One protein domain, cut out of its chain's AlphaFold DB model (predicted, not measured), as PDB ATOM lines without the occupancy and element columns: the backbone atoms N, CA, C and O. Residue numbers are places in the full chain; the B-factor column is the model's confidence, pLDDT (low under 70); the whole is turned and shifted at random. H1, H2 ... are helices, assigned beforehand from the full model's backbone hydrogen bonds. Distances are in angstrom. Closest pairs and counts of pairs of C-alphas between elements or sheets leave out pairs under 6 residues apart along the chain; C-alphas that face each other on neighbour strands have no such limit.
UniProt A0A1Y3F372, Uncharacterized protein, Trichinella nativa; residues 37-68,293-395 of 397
ATOM      1  N   ALA A  37       5.084  50.768  97.495       82.69
ATOM      2  CA  ALA A  37       4.049  49.947  96.882       82.69
ATOM      3  C   ALA A  37       2.660  50.246  97.478       82.69
ATOM      4  O   ALA A  37       2.504  50.512  98.672       82.69
ATOM      5  N   VAL A  38       1.623  50.159  96.642       78.69
ATOM      6  CA  VAL A  38       0.231  50.433  97.044       78.69
ATOM      7  C   VAL A  38      -0.213  49.525  98.199       78.69
ATOM      8  O   VAL A  38      -0.926  49.977  99.090       78.69
ATOM      9  N   SER A  39       0.254  48.274  98.232       81.06
ATOM     10  CA  SER A  39      -0.031  47.330  99.321       81.06
ATOM     11  C   SER A  39       0.539  47.784 100.665       81.06
ATOM     12  O   SER A  39      -0.131  47.644 101.681       81.06
ATOM     13  N   VAL A  40       1.736  48.381 100.676       82.00
ATOM     14  CA  VAL A  40       2.377  48.872 101.905       82.00
ATOM     15  C   VAL A  40       1.637  50.096 102.442       82.00
ATOM     16  O   VAL A  40       1.350  50.158 103.632       82.00
ATOM     17  N   ARG A  41       1.229  51.028 101.568       77.38
ATOM     18  CA  ARG A  41       0.385  52.171 101.966       77.38
ATOM     19  C   ARG A  41      -0.932  51.721 102.606       77.38
ATOM     20  O   ARG A  41      -1.306  52.242 103.648       77.38
ATOM     21  N   ARG A  42      -1.588  50.711 102.025       78.12
ATOM     22  CA  ARG A  42      -2.823  50.122 102.577       78.12
ATOM     23  C   ARG A  42      -2.604  49.439 103.924       78.12
ATOM     24  O   ARG A  42      -3.453  49.540 104.800       78.12
ATOM     25  N   PHE A  43      -1.483  48.743 104.079       84.94
ATOM     26  CA  PHE A  43      -1.132  48.094 105.336       84.94
ATOM     27  C   PHE A  43      -0.923  49.119 106.458       84.94
ATOM     28  O   PHE A  43      -1.445  48.933 107.551       84.94
ATOM     29  N   ILE A  44      -0.248  50.237 106.165       83.00
ATOM     30  CA  ILE A  44      -0.070  51.343 107.116       83.00
ATOM     31  C   ILE A  44      -1.422  51.974 107.484       83.00
ATOM     32  O   ILE A  44      -1.703  52.136 108.666       83.00
ATOM     33  N   GLU A  45      -2.281  52.278 106.504       81.44
ATOM     34  CA  GLU A  45      -3.622  52.846 106.742       81.44
ATOM     35  C   GLU A  45      -4.477  51.930 107.637       81.44
ATOM     36  O   GLU A  45      -5.088  52.394 108.599       81.44
ATOM     37  N   PHE A  46      -4.450  50.615 107.385       84.06
ATOM     38  CA  PHE A  46      -5.151  49.630 108.213       84.06
ATOM     39  C   PHE A  46      -4.573  49.526 109.628       84.06
ATOM     40  O   PHE A  46      -5.339  49.477 110.586       84.06
ATOM     41  N   ILE A  47      -3.243  49.516 109.781       86.88
ATOM     42  CA  ILE A  47      -2.605  49.474 111.103       86.88
ATOM     43  C   ILE A  47      -2.963  50.711 111.915       86.88
ATOM     44  O   ILE A  47      -3.306  50.577 113.084       86.88
ATOM     45  N   VAL A  48      -2.900  51.903 111.319       83.44
ATOM     46  CA  VAL A  48      -3.208  53.147 112.037       83.44
ATOM     47  C   VAL A  48      -4.670  53.159 112.486       83.44
ATOM     48  O   VAL A  48      -4.943  53.481 113.641       83.44
ATOM     49  N   LEU A  49      -5.600  52.722 111.629       82.81
ATOM     50  CA  LEU A  49      -7.007  52.570 112.008       82.81
ATOM     51  C   LEU A  49      -7.193  51.544 113.133       82.81
ATOM     52  O   LEU A  49      -7.900  51.810 114.103       82.81
ATOM     53  N   LEU A  50      -6.560  50.374 113.014       87.50
ATOM     54  CA  LEU A  50      -6.637  49.319 114.019       87.50
ATOM     55  C   LEU A  50      -6.104  49.812 115.368       87.50
ATOM     56  O   LEU A  50      -6.757  49.602 116.384       87.50
ATOM     57  N   MET A  51      -4.966  50.509 115.381       87.12
ATOM     58  CA  MET A  51      -4.389  51.088 116.594       87.12
ATOM     59  C   MET A  51      -5.313  52.135 117.217       87.12
ATOM     60  O   MET A  51      -5.531  52.098 118.424       87.12
ATOM     61  N   ALA A  52      -5.923  53.012 116.413       83.12
ATOM     62  CA  ALA A  52      -6.890  53.991 116.911       83.12
ATOM     63  C   ALA A  52      -8.115  53.315 117.558       83.12
ATOM     64  O   ALA A  52      -8.528  53.701 118.652       83.12
ATOM     65  N   ILE A  53      -8.665  52.270 116.925       86.94
ATOM     66  CA  ILE A  53      -9.801  51.505 117.463       86.94
ATOM     67  C   ILE A  53      -9.409  50.757 118.744       86.94
ATOM     68  O   ILE A  53     -10.166  50.779 119.713       86.94
ATOM     69  N   LEU A  54      -8.239  50.112 118.771       87.88
ATOM     70  CA  LEU A  54      -7.752  49.382 119.943       87.88
ATOM     71  C   LEU A  54      -7.497  50.317 121.126       87.88
ATOM     72  O   LEU A  54      -7.905  49.997 122.237       87.88
ATOM     73  N   LEU A  55      -6.890  51.484 120.897       84.00
ATOM     74  CA  LEU A  55      -6.660  52.478 121.947       84.00
ATOM     75  C   LEU A  55      -7.967  53.070 122.468       84.00
ATOM     76  O   LEU A  55      -8.147  53.175 123.677       84.00
ATOM     77  N   PHE A  56      -8.911  53.396 121.582       85.00
ATOM     78  CA  PHE A  56     -10.239  53.839 122.002       85.00
ATOM     79  C   PHE A  56     -10.963  52.757 122.820       85.00
ATOM     80  O   PHE A  56     -11.567  53.051 123.855       85.00
ATOM     81  N   GLY A  57     -10.865  51.497 122.387       87.62
ATOM     82  CA  GLY A  57     -11.383  50.340 123.112       87.62
ATOM     83  C   GLY A  57     -10.739  50.178 124.488       87.62
ATOM     84  O   GLY A  57     -11.461  50.000 125.463       87.62
ATOM     85  N   LEU A  58      -9.414  50.314 124.587       84.12
ATOM     86  CA  LEU A  58      -8.662  50.233 125.840       84.12
ATOM     87  C   LEU A  58      -9.066  51.344 126.815       84.12
ATOM     88  O   LEU A  58      -9.406  51.056 127.957       84.12
ATOM     89  N   VAL A  59      -9.098  52.603 126.366       82.25
ATOM     90  CA  VAL A  59      -9.510  53.741 127.208       82.25
ATOM     91  C   VAL A  59     -10.959  53.576 127.668       82.25
ATOM     92  O   VAL A  59     -11.268  53.798 128.836       82.25
ATOM     93  N   THR A  60     -11.851  53.131 126.779       84.00
ATOM     94  CA  THR A  60     -13.251  52.854 127.130       84.00
ATOM     95  C   THR A  60     -13.359  51.703 128.130       84.00
ATOM     96  O   THR A  60     -14.130  51.794 129.082       84.00
ATOM     97  N   TYR A  61     -12.580  50.638 127.944       86.00
ATOM     98  CA  TYR A  61     -12.531  49.491 128.845       86.00
ATOM     99  C   TYR A  61     -12.087  49.908 130.245       86.00
ATOM    100  O   TYR A  61     -12.806  49.665 131.210       86.00
ATOM    101  N   VAL A  62     -10.962  50.619 130.335       78.94
ATOM    102  CA  VAL A  62     -10.429  51.187 131.578       78.94
ATOM    103  C   VAL A  62     -11.481  52.084 132.224       78.94
ATOM    104  O   VAL A  62     -11.828  51.892 133.385       78.94
ATOM    105  N   HIS A  63     -12.086  53.003 131.470       78.88
ATOM    106  CA  HIS A  63     -13.130  53.864 132.009       78.88
ATOM    107  C   HIS A  63     -14.315  53.048 132.553       78.88
ATOM    108  O   HIS A  63     -14.786  53.325 133.650       78.88
ATOM    109  N   ILE A  64     -14.810  52.031 131.847       79.12
ATOM    110  CA  ILE A  64     -15.939  51.209 132.315       79.12
ATOM    111  C   ILE A  64     -15.565  50.420 133.573       79.12
ATOM    112  O   ILE A  64     -16.292  50.498 134.564       79.12
ATOM    113  N   VAL A  65     -14.449  49.693 133.545       76.06
ATOM    114  CA  VAL A  65     -14.006  48.849 134.660       76.06
ATOM    115  C   VAL A  65     -13.743  49.710 135.892       76.06
ATOM    116  O   VAL A  65     -14.322  49.464 136.939       76.06
ATOM    117  N   PHE A  66     -12.974  50.789 135.770       66.50
ATOM    118  CA  PHE A  66     -12.536  51.556 136.934       66.50
ATOM    119  C   PHE A  66     -13.543  52.607 137.428       66.50
ATOM    120  O   PHE A  66     -13.601  52.866 138.630       66.50
ATOM    121  N   THR A  67     -14.360  53.212 136.551       66.38
ATOM    122  CA  THR A  67     -15.329  54.246 136.984       66.38
ATOM    123  C   THR A  67     -16.715  53.693 137.300       66.38
ATOM    124  O   THR A  67     -17.384  54.236 138.182       66.38
ATOM    125  N   ARG A  68     -17.179  52.642 136.603       61.94
ATOM    126  CA  ARG A  68     -18.525  52.081 136.826       61.94
ATOM    127  C   ARG A  68     -18.539  50.878 137.753       61.94
ATOM    128  O   ARG A  68     -19.551  50.666 138.414       61.94
ATOM    129  N   ARG A 293     -26.150  66.141 137.596       79.19
ATOM    130  CA  ARG A 293     -26.568  66.072 136.179       79.19
ATOM    131  C   ARG A 293     -25.924  67.164 135.309       79.19
ATOM    132  O   ARG A 293     -25.690  66.930 134.130       79.19
ATOM    133  N   SER A 294     -25.591  68.317 135.895       82.25
ATOM    134  CA  SER A 294     -24.857  69.395 135.211       82.25
ATOM    135  C   SER A 294     -23.401  69.015 134.877       82.25
ATOM    136  O   SER A 294     -22.814  69.538 133.932       82.25
ATOM    137  N   SER A 295     -22.823  68.047 135.597       82.94
ATOM    138  CA  SER A 295     -21.456  67.563 135.373       82.94
ATOM    139  C   SER A 295     -21.271  66.978 133.971       82.94
ATOM    140  O   SER A 295     -20.227  67.203 133.373       82.94
ATOM    141  N   TYR A 296     -22.293  66.347 133.377       86.19
ATOM    142  CA  TYR A 296     -22.206  65.844 131.999       86.19
ATOM    143  C   TYR A 296     -21.967  66.956 130.971       86.19
ATOM    144  O   TYR A 296     -21.245  66.750 130.000       86.19
ATOM    145  N   ILE A 297     -22.539  68.143 131.193       88.50
ATOM    146  CA  ILE A 297     -22.339  69.300 130.311       88.50
ATOM    147  C   ILE A 297     -20.904  69.814 130.456       88.50
ATOM    148  O   ILE A 297     -20.236  70.066 129.456       88.50
ATOM    149  N   SER A 298     -20.412  69.910 131.695       86.00
ATOM    150  CA  SER A 298     -19.015  70.269 131.969       86.00
ATOM    151  C   SER A 298     -18.033  69.254 131.365       86.00
ATOM    152  O   SER A 298     -17.060  69.636 130.718       86.00
ATOM    153  N   ALA A 299     -18.321  67.955 131.486       85.62
ATOM    154  CA  ALA A 299     -17.532  66.875 130.898       85.62
ATOM    155  C   ALA A 299     -17.503  66.954 129.362       85.62
ATOM    156  O   ALA A 299     -16.448  66.812 128.751       85.62
ATOM    157  N   LEU A 300     -18.639  67.249 128.721       88.19
ATOM    158  CA  LEU A 300     -18.691  67.442 127.271       88.19
ATOM    159  C   LEU A 300     -17.856  68.654 126.830       88.19
ATOM    160  O   LEU A 300     -17.097  68.568 125.867       88.19
ATOM    161  N   LEU A 301     -17.974  69.781 127.537       90.69
ATOM    162  CA  LEU A 301     -17.229  71.000 127.216       90.69
ATOM    163  C   LEU A 301     -15.718  70.805 127.385       90.69
ATOM    164  O   LEU A 301     -14.936  71.229 126.532       90.69
ATOM    165  N   THR A 302     -15.305  70.153 128.471       88.38
ATOM    166  CA  THR A 302     -13.894  69.837 128.740       88.38
ATOM    167  C   THR A 302     -13.341  68.856 127.711       88.38
ATOM    168  O   THR A 302     -12.274  69.115 127.158       88.38
ATOM    169  N   MET A 303     -14.095  67.814 127.345       89.44
ATOM    170  CA  MET A 303     -13.722  66.891 126.269       89.44
ATOM    171  C   MET A 303     -13.490  67.627 124.943       89.44
ATOM    172  O   MET A 303     -12.453  67.431 124.308       89.44
ATOM    173  N   LEU A 304     -14.411  68.506 124.532       90.94
ATOM    174  CA  LEU A 304     -14.260  69.291 123.300       90.94
ATOM    175  C   LEU A 304     -13.056  70.237 123.363       90.94
ATOM    176  O   LEU A 304     -12.295  70.330 122.401       90.94
ATOM    177  N   THR A 305     -12.858  70.906 124.500       92.00
ATOM    178  CA  THR A 305     -11.765  71.866 124.694       92.00
ATOM    179  C   THR A 305     -10.406  71.176 124.653       92.00
ATOM    180  O   THR A 305      -9.516  71.640 123.939       92.00
ATOM    181  N   PHE A 306     -10.238  70.049 125.351       90.12
ATOM    182  CA  PHE A 306      -8.993  69.282 125.313       90.12
ATOM    183  C   PHE A 306      -8.747  68.668 123.940       90.12
ATOM    184  O   PHE A 306      -7.640  68.787 123.422       90.12
ATOM    185  N   THR A 307      -9.775  68.106 123.299       90.69
ATOM    186  CA  THR A 307      -9.641  67.542 121.947       90.69
ATOM    187  C   THR A 307      -9.192  68.606 120.948       90.69
ATOM    188  O   THR A 307      -8.250  68.381 120.189       90.69
ATOM    189  N   PHE A 308      -9.813  69.790 120.975       91.19
ATOM    190  CA  PHE A 308      -9.424  70.910 120.120       91.19
ATOM    191  C   PHE A 308      -8.004  71.398 120.421       91.19
ATOM    192  O   PHE A 308      -7.208  71.562 119.499       91.19
ATOM    193  N   SER A 309      -7.672  71.590 121.699       92.25
ATOM    194  CA  SER A 309      -6.368  72.114 122.121       92.25
ATOM    195  C   SER A 309      -5.230  71.159 121.761       92.25
ATOM    196  O   SER A 309      -4.237  71.587 121.178       92.25
ATOM    197  N   ILE A 310      -5.396  69.859 122.028       91.31
ATOM    198  CA  ILE A 310      -4.412  68.826 121.680       91.31
ATOM    199  C   ILE A 310      -4.284  68.717 120.158       91.31
ATOM    200  O   ILE A 310      -3.171  68.759 119.648       91.31
ATOM    201  N   SER A 311      -5.391  68.676 119.408       90.94
ATOM    202  CA  SER A 311      -5.338  68.615 117.936       90.94
ATOM    203  C   SER A 311      -4.645  69.843 117.330       90.94
ATOM    204  O   SER A 311      -3.832  69.723 116.414       90.94
ATOM    205  N   ALA A 312      -4.921  71.042 117.854       90.69
ATOM    206  CA  ALA A 312      -4.255  72.269 117.425       90.69
ATOM    207  C   ALA A 312      -2.749  72.224 117.721       90.69
ATOM    208  O   ALA A 312      -1.940  72.586 116.863       90.69
ATOM    209  N   LEU A 313      -2.372  71.729 118.901       91.25
ATOM    210  CA  LEU A 313      -0.980  71.576 119.300       91.25
ATOM    211  C   LEU A 313      -0.245  70.549 118.440       91.25
ATOM    212  O   LEU A 313       0.875  70.810 118.013       91.25
ATOM    213  N   LEU A 314      -0.878  69.421 118.117       88.44
ATOM    214  CA  LEU A 314      -0.313  68.402 117.234       88.44
ATOM    215  C   LEU A 314      -0.095  68.930 115.812       88.44
ATOM    216  O   LEU A 314       0.967  68.710 115.228       88.44
ATOM    217  N   ARG A 315      -1.039  69.712 115.275       88.06
ATOM    218  CA  ARG A 315      -0.878  70.373 113.967       88.06
ATOM    219  C   ARG A 315       0.237  71.410 113.979       88.06
ATOM    220  O   ARG A 315       1.049  71.445 113.053       88.06
ATOM    221  N   PHE A 316       0.307  72.224 115.032       89.25
ATOM    222  CA  PHE A 316       1.415  73.155 115.235       89.25
ATOM    223  C   PHE A 316       2.747  72.398 115.328       89.25
ATOM    224  O   PHE A 316       3.707  72.763 114.654       89.25
ATOM    225  N   SER A 317       2.782  71.292 116.070       89.75
ATOM    226  CA  SER A 317       3.947  70.418 116.202       89.75
ATOM    227  C   SER A 317       4.403  69.863 114.860       89.75
ATOM    228  O   SER A 317       5.588  69.933 114.547       89.75
ATOM    229  N   HIS A 318       3.485  69.386 114.017       85.06
ATOM    230  CA  HIS A 318       3.826  68.907 112.678       85.06
ATOM    231  C   HIS A 318       4.475  70.010 111.824       85.06
ATOM    232  O   HIS A 318       5.481  69.775 111.152       85.06
ATOM    233  N   GLN A 319       3.943  71.236 111.880       85.62
ATOM    234  CA  GLN A 319       4.529  72.381 111.179       85.62
ATOM    235  C   GLN A 319       5.919  72.741 111.722       85.62
ATOM    236  O   GLN A 319       6.847  72.934 110.937       85.62
ATOM    237  N   GLN A 320       6.090  72.793 113.044       88.56
ATOM    238  CA  GLN A 320       7.383  73.091 113.666       88.56
ATOM    239  C   GLN A 320       8.420  71.998 113.401       88.56
ATOM    240  O   GLN A 320       9.585  72.303 113.154       88.56
ATOM    241  N   PHE A 321       8.005  70.733 113.390       86.38
ATOM    242  CA  PHE A 321       8.868  69.607 113.055       86.38
ATOM    243  C   PHE A 321       9.341  69.673 111.599       86.38
ATOM    244  O   PHE A 321      10.521  69.466 111.325       86.38
ATOM    245  N   PHE A 322       8.459  70.047 110.668       82.94
ATOM    246  CA  PHE A 322       8.841  70.281 109.275       82.94
ATOM    247  C   PHE A 322       9.863  71.421 109.144       82.94
ATOM    248  O   PHE A 322      10.884  71.254 108.476       82.94
ATOM    249  N   VAL A 323       9.645  72.548 109.833       82.31
ATOM    250  CA  VAL A 323      10.606  73.668 109.879       82.31
ATOM    251  C   VAL A 323      11.942  73.236 110.495       82.31
ATOM    252  O   VAL A 323      13.001  73.598 109.987       82.31
ATOM    253  N   PHE A 324      11.916  72.425 111.553       84.19
ATOM    254  CA  PHE A 324      13.118  71.871 112.170       84.19
ATOM    255  C   PHE A 324      13.900  70.977 111.200       84.19
ATOM    256  O   PHE A 324      15.097  71.193 111.014       84.19
ATOM    257  N   ILE A 325      13.233  70.022 110.542       81.12
ATOM    258  CA  ILE A 325      13.855  69.157 109.528       81.12
ATOM    259  C   ILE A 325      14.509  70.004 108.438       81.12
ATOM    260  O   ILE A 325      15.645  69.738 108.046       81.12
ATOM    261  N   ILE A 326      13.815  71.041 107.968       75.81
ATOM    262  CA  ILE A 326      14.351  71.963 106.968       75.81
ATOM    263  C   ILE A 326      15.634  72.628 107.469       75.81
ATOM    264  O   ILE A 326      16.644  72.597 106.768       75.81
ATOM    265  N   ASN A 327      15.619  73.189 108.677       75.62
ATOM    266  CA  ASN A 327      16.792  73.837 109.260       75.62
ATOM    267  C   ASN A 327      17.977  72.863 109.394       75.62
ATOM    268  O   ASN A 327      19.123  73.258 109.182       75.62
ATOM    269  N   VAL A 328      17.714  71.587 109.697       79.94
ATOM    270  CA  VAL A 328      18.742  70.535 109.752       79.94
ATOM    271  C   VAL A 328      19.311  70.232 108.363       79.94
ATOM    272  O   VAL A 328      20.529  70.203 108.208       79.94
ATOM    273  N   PHE A 329      18.478  70.060 107.331       76.94
ATOM    274  CA  PHE A 329      18.972  69.848 105.961       76.94
ATOM    275  C   PHE A 329      19.810  71.026 105.458       76.94
ATOM    276  O   PHE A 329      20.844  70.828 104.823       76.94
ATOM    277  N   GLN A 330      19.412  72.252 105.795       70.06
ATOM    278  CA  GLN A 330      20.174  73.450 105.455       70.06
ATOM    279  C   GLN A 330      21.524  73.518 106.171       70.06
ATOM    280  O   GLN A 330      22.491  73.984 105.576       70.06
ATOM    281  N   LEU A 331      21.618  73.032 107.411       73.88
ATOM    282  CA  LEU A 331      22.893  72.902 108.119       73.88
ATOM    283  C   LEU A 331      23.862  71.996 107.346       73.88
ATOM    284  O   LEU A 331      25.029  72.350 107.186       73.88
ATOM    285  N   PHE A 332      23.363  70.866 106.833       75.19
ATOM    286  CA  PHE A 332      24.157  69.922 106.046       75.19
ATOM    287  C   PHE A 332      24.566  70.482 104.678       75.19
ATOM    288  O   PHE A 332      25.713  70.303 104.277       75.19
ATOM    289  N   GLU A 333      23.666  71.168 103.965       74.69
ATOM    290  CA  GLU A 333      23.972  71.730 102.640       74.69
ATOM    291  C   GLU A 333      24.858  72.985 102.700       74.69
ATOM    292  O   GLU A 333      25.689  73.189 101.815       74.69
ATOM    293  N   LEU A 334      24.699  73.831 103.724       70.31
ATOM    294  CA  LEU A 334      25.385  75.129 103.829       70.31
ATOM    295  C   LEU A 334      26.572  75.125 104.804       70.31
ATOM    296  O   LEU A 334      27.226  76.157 104.952       70.31
ATOM    297  N   ASN A 335      26.853  73.998 105.470       66.44
ATOM    298  CA  ASN A 335      27.883  73.870 106.509       66.44
ATOM    299  C   ASN A 335      27.766  74.969 107.590       66.44
ATOM    300  O   ASN A 335      28.758  75.534 108.056       66.44
ATOM    301  N   ALA A 336      26.527  75.341 107.928       64.19
ATOM    302  CA  ALA A 336      26.244  76.390 108.900       64.19
ATOM    303  C   ALA A 336      26.628  75.922 110.316       64.19
ATOM    304  O   ALA A 336      26.508  74.749 110.649       64.19
ATOM    305  N   ALA A 337      27.097  76.839 111.167       61.25
ATOM    306  CA  ALA A 337      27.687  76.482 112.462       61.25
ATOM    307  C   ALA A 337      26.669  76.162 113.577       61.25
ATOM    308  O   ALA A 337      27.057  75.611 114.603       61.25
ATOM    309  N   PHE A 338      25.382  76.506 113.416       65.06
ATOM    310  CA  PHE A 338      24.389  76.381 114.492       65.06
ATOM    311  C   PHE A 338      23.019  75.907 114.005       65.06
ATOM    312  O   PHE A 338      22.452  76.452 113.058       65.06
ATOM    313  N   VAL A 339      22.454  74.932 114.726       67.25
ATOM    314  CA  VAL A 339      21.069  74.471 114.568       67.25
ATOM    315  C   VAL A 339      20.139  75.396 115.349       67.25
ATOM    316  O   VAL A 339      20.321  75.609 116.547       67.25
ATOM    317  N   GLN A 340      19.100  75.924 114.700       73.25
ATOM    318  CA  GLN A 340      18.018  76.623 115.396       73.25
ATOM    319  C   GLN A 340      17.090  75.596 116.061       73.25
ATOM    320  O   GLN A 340      16.167  75.084 115.433       73.25
ATOM    321  N   VAL A 341      17.343  75.290 117.338       80.56
ATOM    322  CA  VAL A 341      16.585  74.296 118.133       80.56
ATOM    323  C   VAL A 341      15.262  74.860 118.688       80.56
ATOM    324  O   VAL A 341      14.410  74.112 119.162       80.56
ATOM    325  N   ALA A 342      15.042  76.176 118.589       84.00
ATOM    326  CA  ALA A 342      13.861  76.856 119.135       84.00
ATOM    327  C   ALA A 342      12.497  76.226 118.745       84.00
ATOM    328  O   ALA A 342      11.664  76.072 119.641       84.00
ATOM    329  N   PRO A 343      12.257  75.787 117.487       85.75
ATOM    330  CA  PRO A 343      11.013  75.103 117.107       85.75
ATOM    331  C   PRO A 343      10.755  73.814 117.895       85.75
ATOM    332  O   PRO A 343       9.634  73.561 118.325       85.75
ATOM    333  N   LEU A 344      11.799  73.014 118.128       85.31
ATOM    334  CA  LEU A 344      11.695  71.726 118.812       85.31
ATOM    335  C   LEU A 344      11.417  71.915 120.309       85.31
ATOM    336  O   LEU A 344      10.555  71.239 120.865       85.31
ATOM    337  N   ILE A 345      12.076  72.892 120.943       88.94
ATOM    338  CA  ILE A 345      11.823  73.246 122.349       88.94
ATOM    339  C   ILE A 345      10.371  73.698 122.536       88.94
ATOM    340  O   ILE A 345       9.711  73.259 123.475       88.94
ATOM    341  N   SER A 346       9.846  74.525 121.624       89.44
ATOM    342  CA  SER A 346       8.453  74.981 121.690       89.44
ATOM    343  C   SER A 346       7.449  73.830 121.606       89.44
ATOM    344  O   SER A 346       6.408  73.895 122.256       89.44
ATOM    345  N   VAL A 347       7.740  72.792 120.815       89.88
ATOM    346  CA  VAL A 347       6.884  71.604 120.697       89.88
ATOM    347  C   VAL A 347       6.897  70.780 121.976       89.88
ATOM    348  O   VAL A 347       5.831  70.439 122.482       89.88
ATOM    349  N   ILE A 348       8.085  70.495 122.516       90.38
ATOM    350  CA  ILE A 348       8.219  69.710 123.750       90.38
ATOM    351  C   ILE A 348       7.526  70.429 124.908       90.38
ATOM    352  O   ILE A 348       6.719  69.821 125.601       90.38
ATOM    353  N   LEU A 349       7.772  71.732 125.080       91.06
ATOM    354  CA  LEU A 349       7.126  72.524 126.129       91.06
ATOM    355  C   LEU A 349       5.605  72.565 125.972       91.06
ATOM    356  O   LEU A 349       4.888  72.514 126.966       91.06
ATOM    357  N   GLY A 350       5.108  72.639 124.737       91.25
ATOM    358  CA  GLY A 350       3.678  72.576 124.464       91.25
ATOM    359  C   GLY A 350       3.065  71.230 124.861       91.25
ATOM    360  O   GLY A 350       2.045  71.207 125.545       91.25
ATOM    361  N   LEU A 351       3.689  70.117 124.459       89.50
ATOM    362  CA  LEU A 351       3.212  68.768 124.782       89.50
ATOM    363  C   LEU A 351       3.249  68.501 126.289       89.50
ATOM    364  O   LEU A 351       2.228  68.117 126.851       89.50
ATOM    365  N   VAL A 352       4.377  68.791 126.942       91.81
ATOM    366  CA  VAL A 352       4.538  68.634 128.396       91.81
ATOM    367  C   VAL A 352       3.591  69.566 129.155       91.81
ATOM    368  O   VAL A 352       3.015  69.177 130.164       91.81
ATOM    369  N   GLY A 353       3.370  70.790 128.664       92.44
ATOM    370  CA  GLY A 353       2.415  71.723 129.260       92.44
ATOM    371  C   GLY A 353       0.974  71.215 129.187       92.44
ATOM    372  O   GLY A 353       0.248  71.285 130.177       92.44
ATOM    373  N   MET A 354       0.563  70.664 128.040       91.50
ATOM    374  CA  MET A 354      -0.762  70.055 127.900       91.50
ATOM    375  C   MET A 354      -0.910  68.791 128.749       91.50
ATOM    376  O   MET A 354      -1.962  68.601 129.353       91.50
ATOM    377  N   GLU A 355       0.129  67.960 128.835       90.75
ATOM    378  CA  GLU A 355       0.171  66.792 129.719       90.75
ATOM    379  C   GLU A 355       0.025  67.198 131.189       90.75
ATOM    380  O   GLU A 355      -0.826  66.649 131.885       90.75
ATOM    381  N   ALA A 356       0.761  68.218 131.641       91.62
ATOM    382  CA  ALA A 356       0.698  68.726 133.009       91.62
ATOM    383  C   ALA A 356      -0.706  69.235 133.369       91.62
ATOM    384  O   ALA A 356      -1.302  68.755 134.333       91.62
ATOM    385  N   VAL A 357      -1.277  70.135 132.556       91.56
ATOM    386  CA  VAL A 357      -2.641  70.665 132.768       91.56
ATOM    387  C   VAL A 357      -3.670  69.536 132.799       91.56
ATOM    388  O   VAL A 357      -4.599  69.544 133.608       91.56
ATOM    389  N   MET A 358      -3.519  68.552 131.916       87.31
ATOM    390  CA  MET A 358      -4.473  67.461 131.813       87.31
ATOM    391  C   MET A 358      -4.329  66.447 132.956       87.31
ATOM    392  O   MET A 358      -5.338  65.941 133.444       87.31
ATOM    393  N   SER A 359      -3.107  66.209 133.435       86.12
ATOM    394  CA  SER A 359      -2.840  65.381 134.613       86.12
ATOM    395  C   SER A 359      -3.386  66.000 135.899       86.12
ATOM    396  O   SER A 359      -3.932  65.280 136.727       86.12
ATOM    397  N   GLU A 360      -3.348  67.330 136.037       87.00
ATOM    398  CA  GLU A 360      -3.966  68.038 137.165       87.00
ATOM    399  C   GLU A 360      -5.496  67.934 137.111       87.00
ATOM    400  O   GLU A 360      -6.152  67.693 138.123       87.00
ATOM    401  N   PHE A 361      -6.080  68.043 135.913       84.69
ATOM    402  CA  PHE A 361      -7.523  67.885 135.732       84.69
ATOM    403  C   PHE A 361      -8.005  66.459 136.046       84.69
ATOM    404  O   PHE A 361      -9.021  66.287 136.725       84.69
ATOM    405  N   PHE A 362      -7.290  65.436 135.567       76.69
ATOM    406  CA  PHE A 362      -7.650  64.035 135.807       76.69
ATOM    407  C   PHE A 362      -7.151  63.487 137.149       76.69
ATOM    408  O   PHE A 362      -7.635  62.444 137.580       76.69
ATOM    409  N   ASN A 363      -6.261  64.206 137.842       74.69
ATOM    410  CA  ASN A 363      -5.480  63.713 138.985       74.69
ATOM    411  C   ASN A 363      -4.728  62.403 138.674       74.69
ATOM    412  O   ASN A 363      -4.517  61.586 139.566       74.69
ATOM    413  N   ASP A 364      -4.374  62.195 137.402       77.75
ATOM    414  CA  ASP A 364      -3.715  60.987 136.904       77.75
ATOM    415  C   ASP A 364      -2.936  61.310 135.617       77.75
ATOM    416  O   ASP A 364      -3.500  61.747 134.606       77.75
ATOM    417  N   THR A 365      -1.618  61.118 135.664       84.00
ATOM    418  CA  THR A 365      -0.694  61.354 134.548       84.00
ATOM    419  C   THR A 365      -0.799  60.279 133.465       84.00
ATOM    420  O   THR A 365      -0.720  60.600 132.279       84.00
ATOM    421  N   ASN A 366      -1.051  59.021 133.833       81.81
ATOM    422  CA  ASN A 366      -1.138  57.900 132.898       81.81
ATOM    423  C   ASN A 366      -2.391  58.006 132.029       81.81
ATOM    424  O   ASN A 366      -2.329  57.845 130.805       81.81
ATOM    425  N   ILE A 367      -3.532  58.337 132.643       80.56
ATOM    426  CA  ILE A 367      -4.777  58.597 131.906       80.56
ATOM    427  C   ILE A 367      -4.589  59.801 130.979       80.56
ATOM    428  O   ILE A 367      -5.017  59.756 129.820       80.56
ATOM    429  N   ALA A 368      -3.911  60.853 131.454       86.12
ATOM    430  CA  ALA A 368      -3.630  62.021 130.634       86.12
ATOM    431  C   ALA A 368      -2.801  61.651 129.387       86.12
ATOM    432  O   ALA A 368      -3.195  61.924 128.249       86.12
ATOM    433  N   PHE A 369      -1.700  60.934 129.575       87.00
ATOM    434  CA  PHE A 369      -0.865  60.469 128.476       87.00
ATOM    435  C   PHE A 369      -1.637  59.591 127.472       87.00
ATOM    436  O   PHE A 369      -1.562  59.815 126.260       87.00
ATOM    437  N   CYS A 370      -2.459  58.650 127.952       85.06
ATOM    438  CA  CYS A 370      -3.272  57.781 127.094       85.06
ATOM    439  C   CYS A 370      -4.252  58.562 126.209       85.06
ATOM    440  O   CYS A 370      -4.415  58.249 125.027       85.06
ATOM    441  N   VAL A 371      -4.901  59.593 126.756       85.94
ATOM    442  CA  VAL A 371      -5.838  60.435 125.998       85.94
ATOM    443  C   VAL A 371      -5.101  61.268 124.944       85.94
ATOM    444  O   VAL A 371      -5.582  61.360 123.813       85.94
ATOM    445  N   ILE A 372      -3.921  61.818 125.263       88.88
ATOM    446  CA  ILE A 372      -3.075  62.523 124.280       88.88
ATOM    447  C   ILE A 372      -2.686  61.576 123.142       88.88
ATOM    448  O   ILE A 372      -2.851  61.930 121.973       88.88
ATOM    449  N   LEU A 373      -2.229  60.360 123.462       86.75
ATOM    450  CA  LEU A 373      -1.891  59.349 122.459       86.75
ATOM    451  C   LEU A 373      -3.089  58.973 121.586       86.75
ATOM    452  O   LEU A 373      -2.957  58.900 120.366       86.75
ATOM    453  N   MET A 374      -4.265  58.763 122.174       86.56
ATOM    454  CA  MET A 374      -5.477  58.436 121.423       86.56
ATOM    455  C   MET A 374      -5.828  59.545 120.418       86.56
ATOM    456  O   MET A 374      -6.081  59.256 119.248       86.56
ATOM    457  N   ILE A 375      -5.811  60.809 120.856       89.12
ATOM    458  CA  ILE A 375      -6.064  61.959 119.975       89.12
ATOM    459  C   ILE A 375      -4.989  62.040 118.889       89.12
ATOM    460  O   ILE A 375      -5.310  62.302 117.732       89.12
ATOM    461  N   TRP A 376      -3.731  61.749 119.228       88.50
ATOM    462  CA  TRP A 376      -2.646  61.705 118.256       88.50
ATOM    463  C   TRP A 376      -2.874  60.658 117.170       88.50
ATOM    464  O   TRP A 376      -2.819  60.997 115.990       88.50
ATOM    465  N   PHE A 377      -3.202  59.417 117.528       85.19
ATOM    466  CA  PHE A 377      -3.502  58.377 116.541       85.19
ATOM    467  C   PHE A 377      -4.722  58.721 115.677       85.19
ATOM    468  O   PHE A 377      -4.715  58.437 114.478       85.19
ATOM    469  N   ALA A 378      -5.744  59.362 116.251       84.38
ATOM    470  CA  ALA A 378      -6.904  59.833 115.497       84.38
ATOM    471  C   ALA A 378      -6.537  60.938 114.487       84.38
ATOM    472  O   ALA A 378      -6.970  60.875 113.336       84.38
ATOM    473  N   ASP A 379      -5.700  61.905 114.875       84.19
ATOM    474  CA  ASP A 379      -5.208  62.966 113.979       84.19
ATOM    475  C   ASP A 379      -4.287  62.395 112.882       84.19
ATOM    476  O   ASP A 379      -4.413  62.756 111.712       84.19
ATOM    477  N   GLN A 380      -3.435  61.412 113.211       83.38
ATOM    478  CA  GLN A 380      -2.639  60.684 112.213       83.38
ATOM    479  C   GLN A 380      -3.522  59.930 111.213       83.38
ATOM    480  O   GLN A 380      -3.249  59.942 110.009       83.38
ATOM    481  N   TYR A 381      -4.591  59.287 111.687       81.94
ATOM    482  CA  TYR A 381      -5.549  58.614 110.815       81.94
ATOM    483  C   TYR A 381      -6.241  59.602 109.867       81.94
ATOM    484  O   TYR A 381      -6.286  59.341 108.664       81.94
ATOM    485  N   ASP A 382      -6.719  60.746 110.370       78.31
ATOM    486  CA  ASP A 382      -7.348  61.790 109.547       78.31
ATOM    487  C   ASP A 382      -6.383  62.328 108.476       78.31
ATOM    488  O   ASP A 382      -6.732  62.413 107.293       78.31
ATOM    489  N   PHE A 383      -5.123  62.581 108.848       76.44
ATOM    490  CA  PHE A 383      -4.079  63.013 107.916       76.44
ATOM    491  C   PHE A 383      -3.829  61.991 106.790       76.44
ATOM    492  O   PHE A 383      -3.772  62.347 105.604       76.44
ATOM    493  N   ILE A 384      -3.720  60.705 107.135       75.06
ATOM    494  CA  ILE A 384      -3.510  59.624 106.160       75.06
ATOM    495  C   ILE A 384      -4.750  59.457 105.265       75.06
ATOM    496  O   ILE A 384      -4.631  59.365 104.039       75.06
ATOM    497  N   CYS A 385      -5.953  59.505 105.837       69.12
ATOM    498  CA  CYS A 385      -7.211  59.384 105.099       69.12
ATOM    499  C   CYS A 385      -7.444  60.546 104.133       69.12
ATOM    500  O   CYS A 385      -7.947  60.346 103.027       69.12
ATOM    501  N   CYS A 386      -7.056  61.765 104.499       64.50
ATOM    502  CA  CYS A 386      -7.202  62.928 103.629       64.50
ATOM    503  C   CYS A 386      -6.277  62.880 102.398       64.50
ATOM    504  O   CYS A 386      -6.569  63.522 101.381       64.50
ATOM    505  N   THR A 387      -5.196  62.101 102.449       65.00
ATOM    506  CA  THR A 387      -4.218  61.974 101.358       65.00
ATOM    507  C   THR A 387      -4.392  60.699 100.524       65.00
ATOM    508  O   THR A 387      -3.962  60.671  99.366       65.00
ATOM    509  N   SER A 388      -5.078  59.669 101.041       67.19
ATOM    510  CA  SER A 388      -5.303  58.406 100.326       67.19
ATOM    511  C   SER A 388      -6.427  58.526  99.266       67.19
ATOM    512  O   SER A 388      -7.529  59.014  99.543       67.19
ATOM    513  N   PRO A 389      -6.206  58.075  98.010       61.19
ATOM    514  CA  PRO A 389      -7.235  58.101  96.964       61.19
ATOM    515  C   PRO A 389      -8.387  57.117  97.233       61.19
ATOM    516  O   PRO A 389      -9.442  57.233  96.611       61.19
ATOM    517  N   LEU A 390      -8.194  56.154  98.143       56.19
ATOM    518  CA  LEU A 390      -9.198  55.170  98.540       56.19
ATOM    519  C   LEU A 390     -10.215  55.782  99.512       56.19
ATOM    520  O   LEU A 390     -11.415  55.665  99.277       56.19
ATOM    521  N   SER A 391      -9.748  56.487 100.546       57.19
ATOM    522  CA  SER A 391     -10.601  57.187 101.516       57.19
ATOM    523  C   SER A 391     -11.515  58.214 100.832       57.19
ATOM    524  O   SER A 391     -12.715  58.264 101.104       57.19
ATOM    525  N   ARG A 392     -10.998  58.911  99.806       61.62
ATOM    526  CA  ARG A 392     -11.759  59.846  98.952       61.62
ATOM    527  C   ARG A 392     -12.985  59.239  98.257       61.62
ATOM    528  O   ARG A 392     -13.816  59.987  97.750       61.62
ATOM    529  N   ARG A 393     -13.067  57.906  98.164       60.97
ATOM    530  CA  ARG A 393     -14.194  57.176  97.564       60.97
ATOM    531  C   ARG A 393     -15.291  56.839  98.576       60.97
ATOM    532  O   ARG A 393     -16.432  56.671  98.160       60.97
ATOM    533  N   TYR A 394     -14.950  56.716  99.856       58.53
ATOM    534  CA  TYR A 394     -15.862  56.239 100.902       58.53
ATOM    535  C   TYR A 394     -16.322  57.342 101.859       58.53
ATOM    536  O   TYR A 394     -17.418  57.233 102.398       58.53
ATOM    537  N   TRP A 395     -15.541  58.414 102.026       52.44
ATOM    538  CA  TRP A 395     -15.875  59.526 102.915       52.44
ATOM    539  C   TRP A 395     -16.051  60.835 102.124       52.44
ATOM    540  O   TRP A 395     -15.116  61.253 101.430       52.44
TER     541      TRP A 395
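What this domain is: This is residues 37 to 68 and 293 to 395 of the 397 residues of an uncharacterized protein of Trichinella nativa (UniProt A0A1Y3F372). A long helical hairpin, H2 and H3, is crossed steeply by H4, which starts at the far end of H3 and passes over H2, and H1 packs along the other side of H4. H4 is thus the middle piece, between H2 and H1, while residues 293 to 301, of which 295 to 301 belong to H2, stick out and the short H5 follows the end of H4. There are 135 residues printed with five named helices, H1 to H5 in that order, and no named strand; the class is all helix. The whole is loose, with a radius of gyration of the C-alphas of 18.5 A and spans of 61 by 39 by 22 A.

How they stand to each other: H1, residues 38 to 68, touches H4, residues 365 to 387, with its residues 45 to 59 alone. The closest C-alphas, those of Ala 52 and Phe 377, are 5.6 A apart, and the two helices run opposite ways at a shallow tilt of 31 degrees. H2, residues 295 to 334, is apart from H1. H2 and H3, residues 342 to 362, form a helical hairpin: they touch and run opposite ways at a shallow tilt of 18 degrees, and the closest C-alphas, those of Gln 320 and Pro 343, are 5.4 A apart. H2 touches H4 at a steep tilt of 65 degrees, the same way, closest at the C-alphas of Ser 311 and Asp 379, 6.9 A apart. H3 touches H4 with residues 355 to 362 alone, at a steep tilt of 54 degrees, opposite ways; the C-alphas of Ser 359 and Thr 365 are the closest, 4.6 A apart. The packing is part aligned, part crossed: of these four pairs, two are at a shallow tilt. H5, residues 391 to 394, and H4 touch only at the corner by their link, and only just, with 3 pairs of C-alphas within 8 A; the closest are those of Cys 385 and Ser 391, 5.4 A apart. H4 is the hub, touching four helices. In H1, H2, H3 and H4 every O i to N i+4 pair is within hydrogen-bond range; H5 is too short for such a pair, and its one O i to N i+3 pair is within range.

Where its parts are: H1 begins at C-alpha 38, (0.231, 50.433, 97.044), and measures 44.0 A from first to last C-alpha. H2, the longest with 40 residues, measures 57.0 A and ends at C-alpha 334, (25.385, 75.129, 103.829). H3 measures 30.1 A, H4 33.4 A and H5 5.4 A. H5 ends at C-alpha 394, (-15.862, 56.239, 100.902).

The domain as a whole: The outline is flat, only just, and the two C-alphas farthest apart, those of Arg 293 and Asn 335, are 62.5 A apart. Residues 69 to 292 are not printed, and C-alphas 68 and 293 are 16.2 A apart across the cut. The links H3 to H4 and H4 to H5 are tight, and the link H2 to H3 is short. The mean pLDDT of the printed part is 81.5; it is under 70 at residues 66 to 68, 335 to 339 and 385 to 395.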